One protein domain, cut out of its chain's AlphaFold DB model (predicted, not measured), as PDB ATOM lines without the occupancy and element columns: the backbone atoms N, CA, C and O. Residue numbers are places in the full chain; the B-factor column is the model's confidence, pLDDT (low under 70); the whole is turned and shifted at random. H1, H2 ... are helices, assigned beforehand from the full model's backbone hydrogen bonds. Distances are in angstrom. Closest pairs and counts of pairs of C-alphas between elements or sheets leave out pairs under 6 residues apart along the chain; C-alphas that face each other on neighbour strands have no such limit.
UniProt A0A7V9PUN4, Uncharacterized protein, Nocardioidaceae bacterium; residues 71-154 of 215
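Overview. This is residues 71 to 154 of the 215 residues of an uncharacterized protein of Nocardioidaceae bacterium (UniProt A0A7V9PUN4). Two lobes stand side by side: the hairpin of H4 and H3 with short H1 and H2 packed on it, and the pair H5 and H6. The printed part has 84 residues with six named helices, H1 to H6 in order, all helix. It is compact, radius of gyration of the C-alphas 12.2 A, spanning 30 by 27 by 17 A.

Along the chain. H4, residues 105 to 121, measures 24.5 A from C-alpha 105 (172.250, 199.548, 213.300). H3 is residues 87 to 100, H1 71 to 77, H2 79 to 84, H5 123 to 134. H6, 139 to 152, ends at C-alpha 152 (158.001, 172.842, 197.566).

Arrangement. H4 and H3 form a hairpin, a shallow tilt of 29 degrees; closest C-alphas Trp 94 and Ala 111, 4.6 A. H1 touches H4, closest C-alphas Ala 76 and Ser 110, 5.2 A. H2 touches H4, Val 82 and Ala 114, 6.7 A. H5 touches H6, Ala 132 and Ala 142, 5.2 A. Within hydrogen-bond range, O i to N i+4 pairs are complete in H2, H4 and H6, 9 of 10 in H3, 7 of 8 in H5, 0 of 3 in H1, which has 3 of 4 O i to N i+3.

Size, cuts and confidence. The printed part has no cut; its links are tight.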
ATOM      1  N   PRO A  71     180.528 190.846 206.038       95.75
ATOM      2  CA  PRO A  71     180.545 190.834 204.578       95.75
ATOM      3  C   PRO A  71     179.257 190.285 203.967       95.75
ATOM      4  O   PRO A  71     178.960 190.590 202.816       95.75
ATOM      5  N   THR A  72     178.502 189.467 204.704       93.69
ATOM      6  CA  THR A  72     177.245 188.883 204.228       93.69
ATOM      7  C   THR A  72     176.136 189.926 204.253       93.69
ATOM      8  O   THR A  72     175.521 190.177 203.218       93.69
ATOM      9  N   TRP A  73     175.904 190.606 205.385       93.81
ATOM     10  CA  TRP A  73     174.823 191.597 205.436       93.81
ATOM     11  C   TRP A  73     175.155 192.931 204.768       93.81
ATOM     12  O   TRP A  73     174.239 193.656 204.373       93.81
ATOM     13  N   GLN A  74     176.439 193.281 204.622       94.69
ATOM     14  CA  GLN A  74     176.847 194.508 203.926       94.69
ATOM     15  C   GLN A  74     176.559 194.455 202.426       94.69
ATOM     16  O   GLN A  74     176.476 195.495 201.785       94.69
ATOM     17  N   ARG A  75     176.312 193.275 201.842       93.19
ATOM     18  CA  ARG A  75     175.878 193.184 200.436       93.19
ATOM     19  C   ARG A  75     174.587 193.956 200.183       93.19
ATOM     20  O   ARG A  75     174.430 194.556 199.125       93.19
ATOM     21  N   ALA A  76     173.701 194.025 201.181       94.12
ATOM     22  CA  ALA A  76     172.475 194.813 201.097       94.12
ATOM     23  C   ALA A  76     172.707 196.341 201.078       94.12
ATOM     24  O   ALA A  76     171.756 197.101 200.861       94.12
ATOM     25  N   ASP A  77     173.948 196.807 201.281       93.62
ATOM     26  CA  ASP A  77     174.333 198.201 201.045       93.62
ATOM     27  C   ASP A  77     174.356 198.577 199.571       93.62
ATOM     28  O   ASP A  77     173.971 199.697 199.211       93.62
ATOM     29  N   ASP A  78     174.705 197.629 198.707       96.25
ATOM     30  CA  ASP A  78     174.679 197.837 197.273       96.25
ATOM     31  C   ASP A  78     173.257 197.651 196.720       96.25
ATOM     32  O   ASP A  78     172.715 196.550 196.608       96.25
ATOM     33  N   ARG A  79     172.643 198.766 196.313       93.75
ATOM     34  CA  ARG A  79     171.308 198.775 195.699       93.75
ATOM     35  C   ARG A  79     171.245 197.989 194.391       93.75
ATOM     36  O   ARG A  79     170.176 197.466 194.075       93.75
ATOM     37  N   ALA A  80     172.319 197.966 193.605       94.00
ATOM     38  CA  ALA A  80     172.356 197.204 192.361       94.00
ATOM     39  C   ALA A  80     172.356 195.707 192.675       94.00
ATOM     40  O   ALA A  80     171.544 194.970 192.111       94.00
ATOM     41  N   TRP A  81     173.174 195.297 193.649       95.06
ATOM     42  CA  TRP A  81     173.189 193.928 194.150       95.06
ATOM     43  C   TRP A  81     171.819 193.508 194.683       95.06
ATOM     44  O   TRP A  81     171.279 192.524 194.197       95.06
ATOM     45  N   VAL A  82     171.186 194.281 195.574       94.69
ATOM     46  CA  VAL A  82     169.865 193.934 196.149       94.69
ATOM     47  C   VAL A  82     168.819 193.653 195.061       94.69
ATOM     48  O   VAL A  82     168.039 192.709 195.166       94.69
ATOM     49  N   ARG A  83     168.820 194.436 193.976       91.25
ATOM     50  CA  ARG A  83     167.883 194.256 192.853       91.25
ATOM     51  C   ARG A  83     168.174 193.010 192.017       91.25
ATOM     52  O   ARG A  83     167.237 192.419 191.484       91.25
ATOM     53  N   ALA A  84     169.447 192.653 191.866       90.25
ATOM     54  CA  ALA A  84     169.900 191.559 191.010       90.25
ATOM     55  C   ALA A  84     170.049 190.220 191.751       90.25
ATOM     56  O   ALA A  84     169.987 189.172 191.111       90.25
ATOM     57  N   ALA A  85     170.221 190.258 193.073       90.00
ATOM     58  CA  ALA A  85     170.533 189.114 193.916       90.00
ATOM     59  C   ALA A  85     169.513 187.987 193.757       90.00
ATOM     60  O   ALA A  85     168.306 188.217 193.568       90.00
ATOM     61  N   ALA A  86     170.004 186.755 193.848       86.69
ATOM     62  CA  ALA A  86     169.137 185.597 193.875       86.69
ATOM     63  C   ALA A  86     168.307 185.591 195.174       86.69
ATOM     64  O   ALA A  86     168.711 186.159 196.193       86.69
ATOM     65  N   PRO A  87     167.138 184.938 195.185       85.44
ATOM     66  CA  PRO A  87     166.268 184.950 196.362       85.44
ATOM     67  C   PRO A  87     166.901 184.265 197.574       85.44
ATOM     68  O   PRO A  87     166.709 184.715 198.699       85.44
ATOM     69  N   THR A  88     167.697 183.218 197.340       85.69
ATOM     70  CA  THR A  88     168.487 182.544 198.378       85.69
ATOM     71  C   THR A  88     169.509 183.489 199.001       85.69
ATOM     72  O   THR A  88     169.593 183.566 200.220       85.69
ATOM     73  N   GLU A  89     170.208 184.282 198.189       91.44
ATOM     74  CA  GLU A  89     171.199 185.251 198.670       91.44
ATOM     75  C   GLU A  89     170.553 186.396 199.465       91.44
ATOM     76  O   GLU A  89     171.097 186.825 200.484       91.44
ATOM     77  N   LEU A  90     169.382 186.885 199.031       92.50
ATOM     78  CA  LEU A  90     168.606 187.883 199.780       92.50
ATOM     79  C   LEU A  90     168.118 187.328 201.118       92.50
ATOM     80  O   LEU A  90     168.182 188.036 202.123       92.50
ATOM     81  N   PHE A  91     167.662 186.074 201.143       90.81
ATOM     82  CA  PHE A  91     167.252 185.403 202.373       90.81
ATOM     83  C   PHE A  91     168.427 185.210 203.336       90.81
ATOM     84  O   PHE A  91     168.299 185.556 204.507       90.81
ATOM     85  N   GLU A  92     169.566 184.704 202.859       91.69
ATOM     86  CA  GLU A  92     170.782 184.545 203.668       91.69
ATOM     87  C   GLU A  92     171.230 185.888 204.245       91.69
ATOM     88  O   GLU A  92     171.441 186.016 205.447       91.69
ATOM     89  N   THR A  93     171.271 186.919 203.401       95.94
ATOM     90  CA  THR A  93     171.618 188.286 203.797       95.94
ATOM     91  C   THR A  93     170.667 188.826 204.860       95.94
ATOM     92  O   THR A  93     171.117 189.353 205.876       95.94
ATOM     93  N   TRP A  94     169.358 188.664 204.665       96.81
ATOM     94  CA  TRP A  94     168.345 189.066 205.637       96.81
ATOM     95  C   TRP A  94     168.468 188.291 206.954       96.81
ATOM     96  O   TRP A  94     168.406 188.895 208.024       96.81
ATOM     97  N   ALA A  95     168.681 186.975 206.900       93.69
ATOM     98  CA  ALA A  95     168.791 186.123 208.081       93.69
ATOM     99  C   ALA A  95     170.030 186.484 208.907       93.69
ATOM    100  O   ALA A  95     169.920 186.714 210.110       93.69
ATOM    101  N   THR A  96     171.190 186.616 208.258       95.06
ATOM    102  CA  THR A  96     172.432 187.048 208.907       95.06
ATOM    103  C   THR A  96     172.289 188.451 209.493       95.06
ATOM    104  O   THR A  96     172.674 188.668 210.637       95.06
ATOM    105  N   ALA A  97     171.676 189.391 208.768       96.62
ATOM    106  CA  ALA A  97     171.431 190.746 209.257       96.62
ATOM    107  C   ALA A  97     170.494 190.783 210.480       96.62
ATOM    108  O   ALA A  97     170.745 191.511 211.439       96.62
ATOM    109  N   THR A  98     169.433 189.971 210.471       95.62
ATOM    110  CA  THR A  98     168.435 189.925 211.553       95.62
ATOM    111  C   THR A  98     169.043 189.419 212.860       95.62
ATOM    112  O   THR A  98     168.722 189.954 213.916       95.62
ATOM    113  N   THR A  99     169.970 188.455 212.809       94.25
ATOM    114  CA  THR A  99     170.694 187.968 214.000       94.25
ATOM    115  C   THR A  99     171.492 189.074 214.701       94.25
ATOM    116  O   THR A  99     171.709 189.007 215.904       94.25
ATOM    117  N   TRP A 100     171.900 190.113 213.969       95.56
ATOM    118  CA  TRP A 100     172.765 191.179 214.479       95.56
ATOM    119  C   TRP A 100     172.075 192.535 214.624       95.56
ATOM    120  O   TRP A 100     172.709 193.497 215.050       95.56
ATOM    121  N   GLN A 101     170.779 192.628 214.321       95.31
ATOM    122  CA  GLN A 101     170.045 193.898 214.315       95.31
ATOM    123  C   GLN A 101     170.003 194.599 215.685       95.31
ATOM    124  O   GLN A 101     169.901 195.823 215.745       95.31
ATOM    125  N   GLU A 102     170.084 193.837 216.782       94.50
ATOM    126  CA  GLU A 102     170.113 194.373 218.152       94.50
ATOM    127  C   GLU A 102     171.496 194.921 218.531       94.50
ATOM    128  O   GLU A 102     171.608 195.803 219.383       94.50
ATOM    129  N   HIS A 103     172.548 194.433 217.870       93.12
ATOM    130  CA  HIS A 103     173.940 194.787 218.142       93.12
ATOM    131  C   HIS A 103     174.492 195.835 217.164       93.12
ATOM    132  O   HIS A 103     175.415 196.570 217.516       93.12
ATOM    133  N   ASP A 104     173.942 195.924 215.949       95.38
ATOM    134  CA  ASP A 104     174.438 196.793 214.883       95.38
ATOM    135  C   ASP A 104     173.286 197.439 214.084       95.38
ATOM    136  O   ASP A 104     172.444 196.772 213.476       95.38
ATOM    137  N   ARG A 105     173.267 198.779 214.045       95.44
ATOM    138  CA  ARG A 105     172.250 199.548 213.300       95.44
ATOM    139  C   ARG A 105     172.343 199.342 211.785       95.44
ATOM    140  O   ARG A 105     171.323 199.404 211.102       95.44
ATOM    141  N   GLY A 106     173.546 199.120 211.257       95.44
ATOM    142  CA  GLY A 106     173.772 198.800 209.850       95.44
ATOM    143  C   GLY A 106     173.170 197.446 209.487       95.44
ATOM    144  O   GLY A 106     172.487 197.343 208.471       95.44
ATOM    145  N   ALA A 107     173.315 196.446 210.363       96.50
ATOM    146  CA  ALA A 107     172.655 195.151 210.193       96.50
ATOM    147  C   ALA A 107     171.123 195.304 210.158       96.50
ATOM    148  O   ALA A 107     170.481 194.817 209.227       96.50
ATOM    149  N   ALA A 108     170.537 196.081 211.075       96.38
ATOM    150  CA  ALA A 108     169.099 196.369 211.056       96.38
ATOM    151  C   ALA A 108     168.639 197.020 209.731       96.38
ATOM    152  O   ALA A 108     167.642 196.606 209.137       96.38
ATOM    153  N   ALA A 109     169.389 198.002 209.218       97.25
ATOM    154  CA  ALA A 109     169.088 198.653 207.940       97.25
ATOM    155  C   ALA A 109     169.245 197.706 206.734       97.25
ATOM    156  O   ALA A 109     168.485 197.781 205.765       97.25
ATOM    157  N   SER A 110     170.229 196.806 206.765       96.75
ATOM    158  CA  SER A 110     170.411 195.766 205.748       96.75
ATOM    159  C   SER A 110     169.270 194.753 205.743       96.75
ATOM    160  O   SER A 110     168.741 194.460 204.669       96.75
ATOM    161  N   ALA A 111     168.823 194.297 206.918       96.94
ATOM    162  CA  ALA A 111     167.657 193.426 207.045       96.94
ATOM    163  C   ALA A 111     166.411 194.093 206.440       96.94
ATOM    164  O   ALA A 111     165.764 193.521 205.566       96.94
ATOM    165  N   GLN A 112     166.131 195.349 206.800       96.69
ATOM    166  CA  GLN A 112     164.984 196.087 206.259       96.69
ATOM    167  C   GLN A 112     165.030 196.235 204.733       96.69
ATOM    168  O   GLN A 112     164.008 196.077 204.068       96.69
ATOM    169  N   ARG A 113     166.203 196.516 204.150       97.12
ATOM    170  CA  ARG A 113     166.358 196.636 202.689       97.12
ATOM    171  C   ARG A 113     166.145 195.310 201.973       97.12
ATOM    172  O   ARG A 113     165.422 195.284 200.976       97.12
ATOM    173  N   ALA A 114     166.741 194.234 202.479       96.19
ATOM    174  CA  ALA A 114     166.551 192.901 201.921       96.19
ATOM    175  C   ALA A 114     165.075 192.479 202.010       96.19
ATOM    176  O   ALA A 114     164.506 192.016 201.024       96.19
ATOM    177  N   GLU A 115     164.417 192.724 203.146       96.50
ATOM    178  CA  GLU A 115     162.994 192.428 203.318       96.50
ATOM    179  C   GLU A 115     162.107 193.262 202.389       96.50
ATOM    180  O   GLU A 115     161.210 192.721 201.743       96.50
ATOM    181  N   ALA A 116     162.360 194.567 202.273       96.44
ATOM    182  CA  ALA A 116     161.606 195.443 201.381       96.44
ATOM    183  C   ALA A 116     161.720 194.996 199.915       96.44
ATOM    184  O   ALA A 116     160.732 195.007 199.177       96.44
ATOM    185  N   GLU A 117     162.908 194.562 199.495       95.31
ATOM    186  CA  GLU A 117     163.118 194.002 198.164       95.31
ATOM    187  C   GLU A 117     162.369 192.675 197.976       95.31
ATOM    188  O   GLU A 117     161.682 192.506 196.968       95.31
ATOM    189  N   MET A 118     162.422 191.767 198.959       94.19
ATOM    190  CA  MET A 118     161.654 190.515 198.937       94.19
ATOM    191  C   MET A 118     160.145 190.780 198.843       94.19
ATOM    192  O   MET A 118     159.468 190.176 198.010       94.19
ATOM    193  N   ARG A 119     159.615 191.741 199.617       95.12
ATOM    194  CA  ARG A 119     158.207 192.185 199.551       95.12
ATOM    195  C   ARG A 119     157.847 192.752 198.181       95.12
ATOM    196  O   ARG A 119     156.739 192.518 197.703       95.12
ATOM    197  N   ARG A 120     158.773 193.463 197.529       93.50
ATOM    198  CA  ARG A 120     158.565 194.008 196.182       93.50
ATOM    199  C   ARG A 120     158.552 192.920 195.108       93.50
ATOM    200  O   ARG A 120     157.697 192.961 194.228       93.50
ATOM    201  N   ARG A 121     159.499 191.978 195.150       89.19
ATOM    202  CA  ARG A 121     159.672 190.945 194.110       89.19
ATOM    203  C   ARG A 121     158.706 189.771 194.266       89.19
ATOM    204  O   ARG A 121     158.233 189.245 193.260       89.19
ATOM    205  N   TRP A 122     158.386 189.384 195.501       89.69
ATOM    206  CA  TRP A 122     157.611 188.177 195.818       89.69
ATOM    207  C   TRP A 122     156.499 188.446 196.842       89.69
ATOM    208  O   TRP A 122     156.481 187.853 197.924       89.69
ATOM    209  N   PRO A 123     155.526 189.320 196.520       92.56
ATOM    210  CA  PRO A 123     154.479 189.704 197.464       92.56
ATOM    211  C   PRO A 123     153.612 188.520 197.917       92.56
ATOM    212  O   PRO A 123     153.190 188.482 199.067       92.56
ATOM    213  N   SER A 124     153.354 187.530 197.053       89.56
ATOM    214  CA  SER A 124     152.596 186.324 197.423       89.56
ATOM    215  C   SER A 124     153.324 185.453 198.446       89.56
ATOM    216  O   SER A 124     152.694 184.927 199.354       89.56
ATOM    217  N   GLN A 125     154.641 185.316 198.320       90.75
ATOM    218  CA  GLN A 125     155.471 184.531 199.226       90.75
ATOM    219  C   GLN A 125     155.601 185.259 200.564       90.75
ATOM    220  O   GLN A 125     155.415 184.654 201.611       90.75
ATOM    221  N   MET A 126     155.802 186.579 200.539       94.69
ATOM    222  CA  MET A 126     155.853 187.378 201.765       94.69
ATOM    223  C   MET A 126     154.538 187.381 202.556       94.69
ATOM    224  O   MET A 126     154.578 187.555 203.769       94.69
ATOM    225  N   ARG A 127     153.386 187.088 201.932       94.31
ATOM    226  CA  ARG A 127     152.150 186.816 202.688       94.31
ATOM    227  C   ARG A 127     152.252 185.555 203.541       94.31
ATOM    228  O   ARG A 127     151.826 185.593 204.681       94.31
ATOM    229  N   LEU A 128     152.878 184.482 203.045       93.25
ATOM    230  CA  LEU A 128     153.113 183.269 203.846       93.25
ATOM    231  C   LEU A 128     154.014 183.562 205.053       93.25
ATOM    232  O   LEU A 128     153.820 182.996 206.126       93.25
ATOM    233  N   TYR A 129     154.989 184.456 204.873       95.00
ATOM    234  CA  TYR A 129     155.802 184.962 205.975       95.00
ATOM    235  C   TYR A 129     154.944 185.725 206.993       95.00
ATOM    236  O   TYR A 129     154.982 185.395 208.177       95.00
ATOM    237  N   ASP A 130     154.149 186.701 206.549       96.50
ATOM    238  CA  ASP A 130     153.289 187.499 207.430       96.50
ATOM    239  C   ASP A 130     152.245 186.611 208.153       96.50
ATOM    240  O   ASP A 130     152.040 186.758 209.358       96.50
ATOM    241  N   ASP A 131     151.662 185.619 207.472       96.00
ATOM    242  CA  ASP A 131     150.738 184.633 208.050       96.00
ATOM    243  C   ASP A 131     151.419 183.790 209.139       96.00
ATOM    244  O   ASP A 131     150.872 183.608 210.229       96.00
ATOM    245  N   ALA A 132     152.649 183.328 208.895       95.44
ATOM    246  CA  ALA A 132     153.434 182.607 209.893       95.44
ATOM    247  C   ALA A 132     153.797 183.495 211.098       95.44
ATOM    248  O   ALA A 132     153.756 183.034 212.241       95.44
ATOM    249  N   ARG A 133     154.095 184.783 210.878       96.50
ATOM    250  CA  ARG A 133     154.319 185.755 211.964       96.50
ATOM    251  C   ARG A 133     153.063 185.952 212.805       96.50
ATOM    252  O   ARG A 133     153.157 185.950 214.030       96.50
ATOM    253  N   MET A 134     151.896 186.080 212.170       96.44
ATOM    254  CA  MET A 134     150.606 186.186 212.863       96.44
ATOM    255  C   MET A 134     150.261 184.915 213.648       96.44
ATOM    256  O   MET A 134     149.650 185.003 214.710       96.44
ATOM    257  N   ALA A 135     150.709 183.748 213.180       95.50
ATOM    258  CA  ALA A 135     150.606 182.482 213.906       95.50
ATOM    259  C   ALA A 135     151.583 182.360 215.097       95.50
ATOM    260  O   ALA A 135     151.587 181.339 215.782       95.50
ATOM    261  N   GLY A 136     152.401 183.385 215.363       96.94
ATOM    262  CA  GLY A 136     153.314 183.445 216.504       96.94
ATOM    263  C   GLY A 136     154.727 182.932 216.224       96.94
ATOM    264  O   GLY A 136     155.526 182.865 217.156       96.94
ATOM    265  N   LEU A 137     155.073 182.598 214.974       95.19
ATOM    266  CA  LEU A 137     156.433 182.158 214.666       95.19
ATOM    267  C   LEU A 137     157.425 183.331 214.766       95.19
ATOM    268  O   LEU A 137     157.132 184.452 214.314       95.19
ATOM    269  N   PRO A 138     158.636 183.096 215.303       92.81
ATOM    270  CA  PRO A 138     159.697 184.092 215.277       92.81
ATOM    271  C   PRO A 138     160.110 184.373 213.828       92.81
ATOM    272  O   PRO A 138     160.005 183.516 212.949       92.81
ATOM    273  N   ALA A 139     160.573 185.596 213.562       90.00
ATOM    274  CA  ALA A 139     160.837 186.049 212.197       90.00
ATOM    275  C   ALA A 139     161.764 185.115 211.393       90.00
ATOM    276  O   ALA A 139     161.386 184.772 210.270       90.00
ATOM    277  N   PRO A 140     162.909 184.644 211.924       88.38
ATOM    278  CA  PRO A 140     163.787 183.740 211.180       88.38
ATOM    279  C   PRO A 140     163.103 182.428 210.770       88.38
ATOM    280  O   PRO A 140     163.287 181.952 209.649       88.38
ATOM    281  N   GLU A 141     162.272 181.861 211.648       90.88
ATOM    282  CA  GLU A 141     161.540 180.619 211.374       90.88
ATOM    283  C   GLU A 141     160.402 180.835 210.380       90.88
ATOM    284  O   GLU A 141     160.252 180.048 209.446       90.88
ATOM    285  N   ALA A 142     159.642 181.925 210.523       93.69
ATOM    286  CA  ALA A 142     158.591 182.299 209.580       93.69
ATOM    287  C   ALA A 142     159.150 182.464 208.158       93.69
ATOM    288  O   ALA A 142     158.567 181.976 207.189       93.69
ATOM    289  N   MET A 143     160.316 183.102 208.031       91.44
ATOM    290  CA  MET A 143     160.960 183.313 206.736       91.44
ATOM    291  C   MET A 143     161.484 181.994 206.152       91.44
ATOM    292  O   MET A 143     161.259 181.708 204.979       91.44
ATOM    293  N   ARG A 144     162.103 181.132 206.972       89.00
ATOM    294  CA  ARG A 144     162.524 179.787 206.542       89.00
ATOM    295  C   ARG A 144     161.336 178.935 206.081       89.00
ATOM    296  O   ARG A 144     161.438 178.240 205.069       89.00
ATOM    297  N   ASN A 145     160.213 178.997 206.797       88.56
ATOM    298  CA  ASN A 145     158.991 178.283 206.435       88.56
ATOM    299  C   ASN A 145     158.434 178.773 205.089       88.56
ATOM    300  O   ASN A 145     158.129 177.968 204.210       88.56
ATOM    301  N   MET A 146     158.385 180.093 204.893       91.81
ATOM    302  CA  MET A 146     157.991 180.709 203.628       91.81
ATOM    303  C   MET A 146     158.865 180.226 202.461       91.81
ATOM    304  O   MET A 146     158.315 179.751 201.467       91.81
ATOM    305  N   VAL A 147     160.200 180.256 202.593       86.31
ATOM    306  CA  VAL A 147     161.120 179.780 201.539       86.31
ATOM    307  C   VAL A 147     160.895 178.296 201.241       86.31
ATOM    308  O   VAL A 147     160.832 177.898 200.077       86.31
ATOM    309  N   THR A 148     160.728 177.478 202.282       84.81
ATOM    310  CA  THR A 148     160.522 176.025 202.152       84.81
ATOM    311  C   THR A 148     159.206 175.712 201.445       84.81
ATOM    312  O   THR A 148     159.173 174.929 200.498       84.81
ATOM    313  N   THR A 149     158.122 176.369 201.858       83.50
ATOM    314  CA  THR A 149     156.792 176.194 201.265       83.50
ATOM    315  C   THR A 149     156.772 176.684 199.823       83.50
ATOM    316  O   THR A 149     156.244 175.992 198.955       83.50
ATOM    317  N   ALA A 150     157.388 177.834 199.541       79.00
ATOM    318  CA  ALA A 150     157.502 178.348 198.184       79.00
ATOM    319  C   ALA A 150     158.255 177.356 197.284       79.00
ATOM    320  O   ALA A 150     157.739 176.974 196.235       79.00
ATOM    321  N   THR A 151     159.422 176.877 197.724       78.31
ATOM    322  CA  THR A 151     160.245 175.916 196.968       78.31
ATOM    323  C   THR A 151     159.482 174.615 196.700       78.31
ATOM    324  O   THR A 151     159.430 174.154 195.561       78.31
ATOM    325  N   ASN A 152     158.803 174.063 197.711       80.62
ATOM    326  CA  ASN A 152     158.001 172.842 197.566       80.62
ATOM    327  C   ASN A 152     156.788 173.028 196.640       80.62
ATOM    328  O   ASN A 152     156.373 172.087 195.969       80.62
ATOM    329  N   ALA A 153     156.234 174.241 196.571       75.81
ATOM    330  CA  ALA A 153     155.138 174.595 195.670       75.81
ATOM    331  C   ALA A 153     155.594 174.847 194.216       75.81
ATOM    332  O   ALA A 153     154.809 175.334 193.400       75.81
ATOM    333  N   GLY A 154     156.853 174.543 193.876       70.12
ATOM    334  CA  GLY A 154     157.397 174.729 192.532       70.12
ATOM    335  C   GLY A 154     157.703 176.188 192.188       70.12
ATOM    336  O   GLY A 154     157.812 176.532 191.009       70.12
TER     337      GLY A 154